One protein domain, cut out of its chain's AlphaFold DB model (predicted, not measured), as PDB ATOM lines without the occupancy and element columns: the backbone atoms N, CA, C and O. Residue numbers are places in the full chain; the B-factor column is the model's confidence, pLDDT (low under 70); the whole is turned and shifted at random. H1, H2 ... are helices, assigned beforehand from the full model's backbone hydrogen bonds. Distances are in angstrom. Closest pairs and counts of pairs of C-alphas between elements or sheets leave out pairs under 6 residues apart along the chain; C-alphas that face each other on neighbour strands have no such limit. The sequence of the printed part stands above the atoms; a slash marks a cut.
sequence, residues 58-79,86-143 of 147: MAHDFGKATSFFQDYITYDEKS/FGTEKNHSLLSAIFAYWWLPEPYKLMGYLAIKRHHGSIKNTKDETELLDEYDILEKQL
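Overview. This is residues 58 to 79 and 86 to 143 of the 147 residues of the protein "HD Cas3-type domain-containing protein" of Methanohalophilus sp (UniProt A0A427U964). A helical hairpin, H3 and H4, makes one end of an elongated body. H1 packs on H3; H2 makes the other end. The printed part, 80 residues with six named helices, all helix in class, is compact, radius of gyration of the C-alphas 13.1 A, spans 42 by 26 by 23 A.

Arrangement. H1, residues 62 to 65, touches H3, residues 93 to 103, closest at C-alphas 62 and 96, 4.9 A. H3 and H4, residues 106 to 117, form a hairpin at a shallow tilt, 12 degrees, closest at C-alphas 97 and 113, 4.6 A. H2, residues 67 to 78, H5, residues 126 to 130, and H6, residues 133 to 143, touch no helix. Every O i to N i+4 pair is within hydrogen-bond range in H2, H3 and H5, 6 of 8 in H4, 5 of 7 in H6.

Along the chain. C-alpha 62 is at (87.041, 96.531, 61.316), C-alpha 143 at (92.774, 106.099, 64.948).

Size, cuts and confidence. Across the cut, C-alphas 79 and 86 are 12.9 A apart; residue 79 is under pLDDT 70.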
ATOM      1  N   MET A  58      83.665  88.992  62.577       98.25
ATOM      2  CA  MET A  58      83.125  90.348  62.715       98.25
ATOM      3  C   MET A  58      84.212  91.423  62.859       98.25
ATOM      4  O   MET A  58      83.965  92.578  62.526       98.25
ATOM      5  N   ALA A  59      85.406  91.074  63.345       98.12
ATOM      6  CA  ALA A  59      86.488  92.029  63.577       98.12
ATOM      7  C   ALA A  59      87.492  92.135  62.420       98.12
ATOM      8  O   ALA A  59      88.188  93.144  62.337       98.12
ATOM      9  N   HIS A  60      87.599  91.129  61.539       98.12
ATOM     10  CA  HIS A  60      88.733  91.027  60.605       98.12
ATOM     11  C   HIS A  60      88.915  92.249  59.688       98.12
ATOM     12  O   HIS A  60      90.041  92.651  59.393       98.12
ATOM     13  N   ASP A  61      87.806  92.879  59.311       97.88
ATOM     14  CA  ASP A  61      87.750  94.045  58.433       97.88
ATOM     15  C   ASP A  61      87.327  95.328  59.169       97.88
ATOM     16  O   ASP A  61      87.008  96.327  58.532       97.88
ATOM     17  N   PHE A  62      87.368  95.348  60.507       96.81
ATOM     18  CA  PHE A  62      87.041  96.531  61.316       96.81
ATOM     19  C   PHE A  62      87.793  97.794  60.859       96.81
ATOM     20  O   PHE A  62      87.190  98.855  60.709       96.81
ATOM     21  N   GLY A  63      89.088  97.680  60.540       95.81
ATOM     22  CA  GLY A  63      89.904  98.797  60.057       95.81
ATOM     23  C   GLY A  63      89.446  99.398  58.718       95.81
ATOM     24  O   GLY A  63      89.885 100.495  58.366       95.81
ATOM     25  N   LYS A  64      88.537  98.741  57.979       95.94
ATOM     26  CA  LYS A  64      87.911  99.328  56.785       95.94
ATOM     27  C   LYS A  64      87.014 100.517  57.124       95.94
ATOM     28  O   LYS A  64      86.731 101.319  56.244       95.94
ATOM     29  N   ALA A  65      86.595 100.666  58.381       94.94
ATOM     30  CA  ALA A  65      85.829 101.822  58.844       94.94
ATOM     31  C   ALA A  65      86.657 103.120  58.937       94.94
ATOM     32  O   ALA A  65      86.098 104.177  59.202       94.94
ATOM     33  N   THR A  66      87.977 103.065  58.729       94.31
ATOM     34  CA  THR A  66      88.824 104.266  58.702       94.31
ATOM     35  C   THR A  66      88.552 105.104  57.454       94.31
ATOM     36  O   THR A  66      88.329 104.568  56.364       94.31
ATOM     37  N   SER A  67      88.641 106.429  57.586       91.69
ATOM     38  CA  SER A  67      88.504 107.345  56.441       91.69
ATOM     39  C   SER A  67      89.533 107.056  55.340       91.69
ATOM     40  O   SER A  67      89.179 107.052  54.167       91.69
ATOM     41  N   PHE A  68      90.769 106.678  55.693       91.94
ATOM     42  CA  PHE A  68      91.791 106.258  54.724       91.94
ATOM     43  C   PHE A  68      91.343 105.089  53.839       91.94
ATOM     44  O   PHE A  68      91.591 105.103  52.629       91.94
ATOM     45  N   PHE A  69      90.690 104.076  54.418       93.69
ATOM     46  CA  PHE A  69      90.158 102.960  53.641       93.69
ATOM     47  C   PHE A  69      88.940 103.389  52.812       93.69
ATOM     48  O   PHE A  69      88.848 103.028  51.638       93.69
ATOM     49  N   GLN A  70      88.025 104.175  53.388       93.12
ATOM     50  CA  GLN A  70      86.816 104.629  52.689       93.12
ATOM     51  C   GLN A  70      87.130 105.553  51.501       93.12
ATOM     52  O   GLN A  70      86.543 105.406  50.425       93.12
ATOM     53  N   ASP A  71      88.114 106.439  51.639       90.62
ATOM     54  CA  ASP A  71      88.612 107.278  50.549       90.62
ATOM     55  C   ASP A  71      89.259 106.434  49.447       90.62
ATOM     56  O   ASP A  71      89.025 106.664  48.256       90.62
ATOM     57  N   TYR A  72      90.049 105.428  49.839       90.94
ATOM     58  CA  TYR A  72      90.662 104.482  48.912       90.94
ATOM     59  C   TYR A  72      89.613 103.716  48.099       90.94
ATOM     60  O   TYR A  72      89.670 103.729  46.868       90.94
ATOM     61  N   ILE A  73      88.640 103.083  48.759       90.88
ATOM     62  CA  ILE A  73      87.662 102.223  48.080       90.88
ATOM     63  C   ILE A  73      86.680 103.030  47.219       90.88
ATOM     64  O   ILE A  73      86.277 102.581  46.148       90.88
ATOM     65  N   THR A  74      86.353 104.259  47.633       88.06
ATOM     66  CA  THR A  74      85.527 105.186  46.844       88.06
ATOM     67  C   THR A  74      86.273 105.697  45.611       88.06
ATOM     68  O   THR A  74      85.674 105.909  44.555       88.06
ATOM     69  N   TYR A  75      87.585 105.916  45.720       85.38
ATOM     70  CA  TYR A  75      88.402 106.285  44.569       85.38
ATOM     71  C   TYR A  75      88.522 105.142  43.561       85.38
ATOM     72  O   TYR A  75      88.403 105.396  42.362       85.38
ATOM     73  N   ASP A  76      88.749 103.920  44.047       79.81
ATOM     74  CA  ASP A  76      88.858 102.705  43.233       79.81
ATOM     75  C   ASP A  76      87.584 102.471  42.404       79.81
ATOM     76  O   ASP A  76      87.657 102.232  41.202       79.81
ATOM     77  N   GLU A  77      86.406 102.688  43.001       75.00
ATOM     78  CA  GLU A  77      85.113 102.642  42.303       75.00
ATOM     79  C   GLU A  77      85.001 103.670  41.162       75.00
ATOM     80  O   GLU A  77      84.486 103.366  40.084       75.00
ATOM     81  N   LYS A  78      85.463 104.907  41.390       73.38
ATOM     82  CA  LYS A  78      85.303 106.026  40.442       73.38
ATOM     83  C   LYS A  78      86.372 106.051  39.351       73.38
ATOM     84  O   LYS A  78      86.147 106.610  38.276       73.38
ATOM     85  N   SER A  79      87.541 105.482  39.616       62.94
ATOM     86  CA  SER A  79      88.730 105.657  38.786       62.94
ATOM     87  C   SER A  79      89.045 104.381  38.023       62.94
ATOM     88  O   SER A  79      89.940 103.631  38.385       62.94
ATOM     89  N   PHE A  86      97.762 105.541  46.898       76.88
ATOM     90  CA  PHE A  86      97.421 105.522  48.320       76.88
ATOM     91  C   PHE A  86      98.604 104.970  49.116       76.88
ATOM     92  O   PHE A  86      99.274 104.043  48.652       76.88
ATOM     93  N   GLY A  87      98.866 105.563  50.281       84.00
ATOM     94  CA  GLY A  87      99.902 105.111  51.207       84.00
ATOM     95  C   GLY A  87      99.508 103.829  51.946       84.00
ATOM     96  O   GLY A  87      98.493 103.199  51.640       84.00
ATOM     97  N   THR A  88     100.321 103.423  52.919       88.44
ATOM     98  CA  THR A  88     100.081 102.228  53.745       88.44
ATOM     99  C   THR A  88      98.943 102.418  54.750       88.44
ATOM    100  O   THR A  88      98.449 101.435  55.292       88.44
ATOM    101  N   GLU A  89      98.454 103.645  54.938       87.25
ATOM    102  CA  GLU A  89      97.350 103.993  55.839       87.25
ATOM    103  C   GLU A  89      96.008 103.362  55.451       87.25
ATOM    104  O   GLU A  89      95.122 103.233  56.292       87.25
ATOM    105  N   LYS A  90      95.846 102.915  54.201       88.69
ATOM    106  CA  LYS A  90      94.660 102.143  53.800       88.69
ATOM    107  C   LYS A  90      94.681 100.697  54.305       88.69
ATOM    108  O   LYS A  90      93.674 100.010  54.193       88.69
ATOM    109  N   ASN A  91      95.820 100.187  54.780       92.12
ATOM    110  CA  ASN A  91      95.932  98.792  55.199       92.12
ATOM    111  C   ASN A  91      95.166  98.585  56.507       92.12
ATOM    112  O   ASN A  91      95.575  99.056  57.563       92.12
ATOM    113  N   HIS A  92      94.062  97.851  56.451       95.12
ATOM    114  CA  HIS A  92      93.141  97.722  57.580       95.12
ATOM    115  C   HIS A  92      93.469  96.571  58.540       95.12
ATOM    116  O   HIS A  92      93.000  96.568  59.675       95.12
ATOM    117  N   SER A  93      94.267  95.589  58.108       95.50
ATOM    118  CA  SER A  93      94.440  94.318  58.824       95.50
ATOM    119  C   SER A  93      95.038  94.459  60.225       95.50
ATOM    120  O   SER A  93      94.613  93.744  61.129       95.50
ATOM    121  N   LEU A  94      96.004  95.360  60.433       95.06
ATOM    122  CA  LEU A  94      96.654  95.516  61.738       95.06
ATOM    123  C   LEU A  94      95.715  96.138  62.774       95.06
ATOM    124  O   LEU A  94      95.581  95.600  63.872       95.06
ATOM    125  N   LEU A  95      95.038  97.233  62.420       95.56
ATOM    126  CA  LEU A  95      94.066  97.876  63.303       95.56
ATOM    127  C   LEU A  95      92.942  96.899  63.676       95.56
ATOM    128  O   LEU A  95      92.606  96.760  64.852       95.56
ATOM    129  N   SER A  96      92.426  96.152  62.692       97.69
ATOM    130  CA  SER A  96      91.471  95.066  62.929       97.69
ATOM    131  C   SER A  96      92.008  94.010  63.900       97.69
ATOM    132  O   SER A  96      91.288  93.560  64.790       97.69
ATOM    133  N   ALA A  97      93.274  93.607  63.748       96.62
ATOM    134  CA  ALA A  97      93.891  92.592  64.593       96.62
ATOM    135  C   ALA A  97      94.025  93.064  66.046       96.62
ATOM    136  O   ALA A  97      93.697  92.311  66.963       96.62
ATOM    137  N   ILE A  98      94.456  94.311  66.264       95.94
ATOM    138  CA  ILE A  98      94.565  94.916  67.601       95.94
ATOM    139  C   ILE A  98      93.189  94.987  68.268       95.94
ATOM    140  O   ILE A  98      93.042  94.577  69.421       95.94
ATOM    141  N   PHE A  99      92.168  95.436  67.532       97.44
ATOM    142  CA  PHE A  99      90.795  95.454  68.031       97.44
ATOM    143  C   PHE A  99      90.317  94.048  68.432       97.44
ATOM    144  O   PHE A  99      89.795  93.849  69.532       97.44
ATOM    145  N   ALA A 100      90.554  93.048  67.583       97.81
ATOM    146  CA  ALA A 100      90.180  91.671  67.874       97.81
ATOM    147  C   ALA A 100      90.918  91.102  69.094       97.81
ATOM    148  O   ALA A 100      90.300  90.418  69.908       97.81
ATOM    149  N   TYR A 101      92.209  91.406  69.260       97.38
ATOM    150  CA  TYR A 101      92.986  90.988  70.429       97.38
ATOM    151  C   TYR A 101      92.375  91.511  71.734       97.38
ATOM    152  O   TYR A 101      92.282  90.776  72.716       97.38
ATOM    153  N   TRP A 102      91.917  92.765  71.746       97.50
ATOM    154  CA  TRP A 102      91.217  93.336  72.898       97.50
ATOM    155  C   TRP A 102      89.853  92.664  73.146       97.50
ATOM    156  O   TRP A 102      89.486  92.423  74.296       97.50
ATOM    157  N   TRP A 103      89.116  92.327  72.084       98.00
ATOM    158  CA  TRP A 103      87.734  91.839  72.176       98.00
ATOM    159  C   TRP A 103      87.588  90.320  72.412       98.00
ATOM    160  O   TRP A 103      86.554  89.847  72.915       98.00
ATOM    161  N   LEU A 104      88.593  89.532  72.029       98.00
ATOM    162  CA  LEU A 104      88.605  88.076  72.172       98.00
ATOM    163  C   LEU A 104      88.914  87.641  73.615       98.00
ATOM    164  O   LEU A 104      89.670  88.311  74.318       98.00
ATOM    165  N   PRO A 105      88.358  86.505  74.080       95.19
ATOM    166  CA  PRO A 105      88.748  85.947  75.368       95.19
ATOM    167  C   PRO A 105      90.150  85.325  75.274       95.19
ATOM    168  O   PRO A 105      90.580  84.911  74.195       95.19
ATOM    169  N   GLU A 106      90.848  85.259  76.413       95.50
ATOM    170  CA  GLU A 106      92.281  84.916  76.499       95.50
ATOM    171  C   GLU A 106      92.738  83.738  75.620       95.50
ATOM    172  O   GLU A 106      93.692  83.925  74.861       95.50
ATOM    173  N   PRO A 107      92.055  82.572  75.599       96.88
ATOM    174  CA  PRO A 107      92.520  81.420  74.822       96.88
ATOM    175  C   PRO A 107      92.657  81.675  73.313       96.88
ATOM    176  O   PRO A 107      93.417  80.978  72.641       96.88
ATOM    177  N   TYR A 108      91.945  82.667  72.765       97.50
ATOM    178  CA  TYR A 108      91.923  82.947  71.325       97.50
ATOM    179  C   TYR A 108      92.555  84.283  70.947       97.50
ATOM    180  O   TYR A 108      92.638  84.569  69.756       97.50
ATOM    181  N   LYS A 109      93.022  85.096  71.905       96.69
ATOM    182  CA  LYS A 109      93.560  86.435  71.612       96.69
ATOM    183  C   LYS A 109      94.703  86.401  70.605       96.69
ATOM    184  O   LYS A 109      94.626  87.050  69.565       96.69
ATOM    185  N   LEU A 110      95.742  85.610  70.884       94.75
ATOM    186  CA  LEU A 110      96.925  85.544  70.023       94.75
ATOM    187  C   LEU A 110      96.607  84.928  68.654       94.75
ATOM    188  O   LEU A 110      97.001  85.471  67.625       94.75
ATOM    189  N   MET A 111      95.866  83.815  68.634       94.69
ATOM    190  CA  MET A 111      95.496  83.146  67.382       94.69
ATOM    191  C   MET A 111      94.584  84.019  66.516       94.69
ATOM    192  O   MET A 111      94.812  84.132  65.315       94.69
ATOM    193  N   GLY A 112      93.587  84.673  67.115       96.94
ATOM    194  CA  GLY A 112      92.690  85.587  66.411       96.94
ATOM    195  C   GLY A 112      93.411  86.828  65.891       96.94
ATOM    196  O   GLY A 112      93.198  87.209  64.741       96.94
ATOM    197  N   TYR A 113      94.322  87.404  66.683       96.50
ATOM    198  CA  TYR A 113      95.188  88.499  66.240       96.50
ATOM    199  C   TYR A 113      95.991  88.112  64.997       96.50
ATOM    200  O   TYR A 113      95.928  88.810  63.988       96.50
ATOM    201  N   LEU A 114      96.707  86.982  65.033       95.00
ATOM    202  CA  LEU A 114      97.543  86.543  63.911       95.00
ATOM    203  C   LEU A 114      96.708  86.219  62.667       95.00
ATOM    204  O   LEU A 114      97.069  86.639  61.565       95.00
ATOM    205  N   ALA A 115      95.577  85.526  62.845       95.44
ATOM    206  CA  ALA A 115      94.656  85.205  61.759       95.44
ATOM    207  C   ALA A 115      94.156  86.473  61.051       95.44
ATOM    208  O   ALA A 115      94.146  86.534  59.823       95.44
ATOM    209  N   ILE A 116      93.800  87.510  61.812       97.38
ATOM    210  CA  ILE A 116      93.318  88.774  61.253       97.38
ATOM    211  C   ILE A 116      94.457  89.604  60.670       97.38
ATOM    212  O   ILE A 116      94.321  90.103  59.558       97.38
ATOM    213  N   LYS A 117      95.603  89.732  61.346       95.12
ATOM    214  CA  LYS A 117      96.742  90.519  60.840       95.12
ATOM    215  C   LYS A 117      97.191  90.033  59.459       95.12
ATOM    216  O   LYS A 117      97.637  90.829  58.633       95.12
ATOM    217  N   ARG A 118      97.056  88.730  59.195       93.88
ATOM    218  CA  ARG A 118      97.525  88.072  57.970       93.88
ATOM    219  C   ARG A 118      96.415  87.586  57.045       93.88
ATOM    220  O   ARG A 118      96.711  86.825  56.138       93.88
ATOM    221  N   HIS A 119      95.174  88.054  57.177       94.38
ATOM    222  CA  HIS A 119      94.086  87.561  56.318       94.38
ATOM    223  C   HIS A 119      94.245  87.898  54.817       94.38
ATOM    224  O   HIS A 119      93.610  87.254  53.987       94.38
ATOM    225  N   HIS A 120      95.113  88.856  54.458       91.06
ATOM    226  CA  HIS A 120      95.514  89.154  53.066       91.06
ATOM    227  C   HIS A 120      96.846  88.511  52.641       91.06
ATOM    228  O   HIS A 120      97.371  88.831  51.576       91.06
ATOM    229  N   GLY A 121      97.448  87.645  53.461       89.88
ATOM    230  CA  GLY A 121      98.772  87.088  53.187       89.88
ATOM    231  C   GLY A 121      99.096  85.836  53.996       89.88
ATOM    232  O   GLY A 121      98.220  85.092  54.419       89.88
ATOM    233  N   SER A 122     100.388  85.581  54.191       88.25
ATOM    234  CA  SER A 122     100.872  84.422  54.948       88.25
ATOM    235  C   SER A 122     101.415  84.838  56.311       88.25
ATOM    236  O   SER A 122     101.985  85.921  56.455       88.25
ATOM    237  N   ILE A 123     101.261  83.954  57.300       87.25
ATOM    238  CA  ILE A 123     101.908  84.089  58.611       87.25
ATOM    239  C   ILE A 123     103.426  84.072  58.415       87.25
ATOM    240  O   ILE A 123     103.949  83.225  57.689       87.25
ATOM    241  N   LYS A 124     104.122  85.022  59.042       85.94
ATOM    242  CA  LYS A 124     105.582  85.134  58.992       85.94
ATOM    243  C   LYS A 124     106.230  84.517  60.234       85.94
ATOM    244  O   LYS A 124     105.567  83.935  61.091       85.94
ATOM    245  N   ASN A 125     107.557  84.608  60.315       87.31
ATOM    246  CA  ASN A 125     108.292  84.194  61.507       87.31
ATOM    247  C   ASN A 125     107.965  85.108  62.709       87.31
ATOM    248  O   ASN A 125     107.437  86.207  62.558       87.31
ATOM    249  N   THR A 126     108.310  84.658  63.914       81.00
ATOM    250  CA  THR A 126     107.985  85.356  65.169       81.00
ATOM    251  C   THR A 126     108.560  86.767  65.259       81.00
ATOM    252  O   THR A 126     107.906  87.647  65.817       81.00
ATOM    253  N   LYS A 127     109.752  87.005  64.700       83.19
ATOM    254  CA  LYS A 127     110.369  88.335  64.679       83.19
ATOM    255  C   LYS A 127     109.489  89.310  63.895       83.19
ATOM    256  O   LYS A 127     109.044  90.309  64.447       83.19
ATOM    257  N   ASP A 128     109.133  88.944  62.666       82.25
ATOM    258  CA  ASP A 128     108.297  89.770  61.787       82.25
ATOM    259  C   ASP A 128     106.875  90.000  62.333       82.25
ATOM    260  O   ASP A 128     106.185  90.929  61.911       82.25
ATOM    261  N   GLU A 129     106.385  89.132  63.225       83.75
ATOM    262  CA  GLU A 129     105.063  89.305  63.831       83.75
ATOM    263  C   GLU A 129     105.051  90.190  65.079       83.75
ATOM    264  O   GLU A 129     103.994  90.736  65.403       83.75
ATOM    265  N   THR A 130     106.196  90.352  65.748       77.00
ATOM    266  CA  THR A 130     106.320  91.084  67.020       77.00
ATOM    267  C   THR A 130     106.924  92.479  66.866       77.00
ATOM    268  O   THR A 130     106.690  93.342  67.711       77.00
ATOM    269  N   GLU A 131     107.658  92.730  65.785       79.38
ATOM    270  CA  GLU A 131     108.278  94.022  65.498       79.38
ATOM    271  C   GLU A 131     107.258  94.965  64.827       79.38
ATOM    272  O   GLU A 131     107.034  94.906  63.622       79.38
ATOM    273  N   LEU A 132     106.591  95.803  65.633       74.62
ATOM    274  CA  LEU A 132     105.551  96.755  65.190       74.62
ATOM    275  C   LEU A 132     106.034  98.215  65.123       74.62
ATOM    276  O   LEU A 132     105.223  99.112  64.911       74.62
ATOM    277  N   LEU A 133     107.329  98.474  65.342       70.88
ATOM    278  CA  LEU A 133     107.868  99.833  65.506       70.88
ATOM    279  C   LEU A 133     107.537 100.758  64.324       70.88
ATOM    280  O   LEU A 133     107.139 101.897  64.540       70.88
ATOM    281  N   ASP A 134     107.595 100.237  63.099       70.88
ATOM    282  CA  ASP A 134     107.300 101.000  61.879       70.88
ATOM    283  C   ASP A 134     105.791 101.191  61.620       70.88
ATOM    284  O   ASP A 134     105.395 101.942  60.727       70.88
ATOM    285  N   GLU A 135     104.925 100.501  62.372       82.56
ATOM    286  CA  GLU A 135     103.473 100.501  62.164       82.56
ATOM    287  C   GLU A 135     102.724 101.435  63.141       82.56
ATOM    288  O   GLU A 135     101.550 101.737  62.907       82.56
ATOM    289  N   TYR A 136     103.380 101.948  64.194       86.00
ATOM    290  CA  TYR A 136     102.755 102.840  65.188       86.00
ATOM    291  C   TYR A 136     102.238 104.145  64.579       86.00
ATOM    292  O   TYR A 136     101.068 104.475  64.767       86.00
ATOM    293  N   ASP A 137     103.057 104.839  63.786       88.56
ATOM    294  CA  ASP A 137     102.667 106.101  63.139       88.56
ATOM    295  C   ASP A 137     101.427 105.924  62.246       88.56
ATOM    296  O   ASP A 137     100.573 106.806  62.135       88.56
ATOM    297  N   ILE A 138     101.316 104.763  61.590       89.31
ATOM    298  CA  ILE A 138     100.173 104.429  60.737       89.31
ATOM    299  C   ILE A 138      98.923 104.222  61.594       89.31
ATOM    300  O   ILE A 138      97.864 104.756  61.262       89.31
ATOM    301  N   LEU A 139      99.040 103.483  62.699       91.38
ATOM    302  CA  LEU A 139      97.930 103.249  63.621       91.38
ATOM    303  C   LEU A 139      97.423 104.548  64.247       91.38
ATOM    304  O   LEU A 139      96.213 104.751  64.310       91.38
ATOM    305  N   GLU A 140      98.321 105.441  64.666       90.38
ATOM    306  CA  GLU A 140      97.940 106.747  65.216       90.38
ATOM    307  C   GLU A 140      97.130 107.562  64.206       90.38
ATOM    308  O   GLU A 140      96.055 108.068  64.536       90.38
ATOM    309  N   LYS A 141      97.585 107.617  62.947       91.00
ATOM    310  CA  LYS A 141      96.834 108.266  61.865       91.00
ATOM    311  C   LYS A 141      95.460 107.627  61.669       91.00
ATOM    312  O   LYS A 141      94.466 108.344  61.591       91.00
ATOM    313  N   GLN A 142      95.390 106.298  61.588       91.62
ATOM    314  CA  GLN A 142      94.135 105.572  61.376       91.62
ATOM    315  C   GLN A 142      93.133 105.792  62.518       91.62
ATOM    316  O   GLN A 142      91.942 105.948  62.259       91.62
ATOM    317  N   LEU A 143      93.604 105.846  63.767       88.88
ATOM    318  CA  LEU A 143      92.774 106.099  64.948       88.88
ATOM    319  C   LEU A 143      92.292 107.549  65.036       88.88
ATOM    320  O   LEU A 143      91.174 107.787  65.500       88.88
TER     321      LEU A 143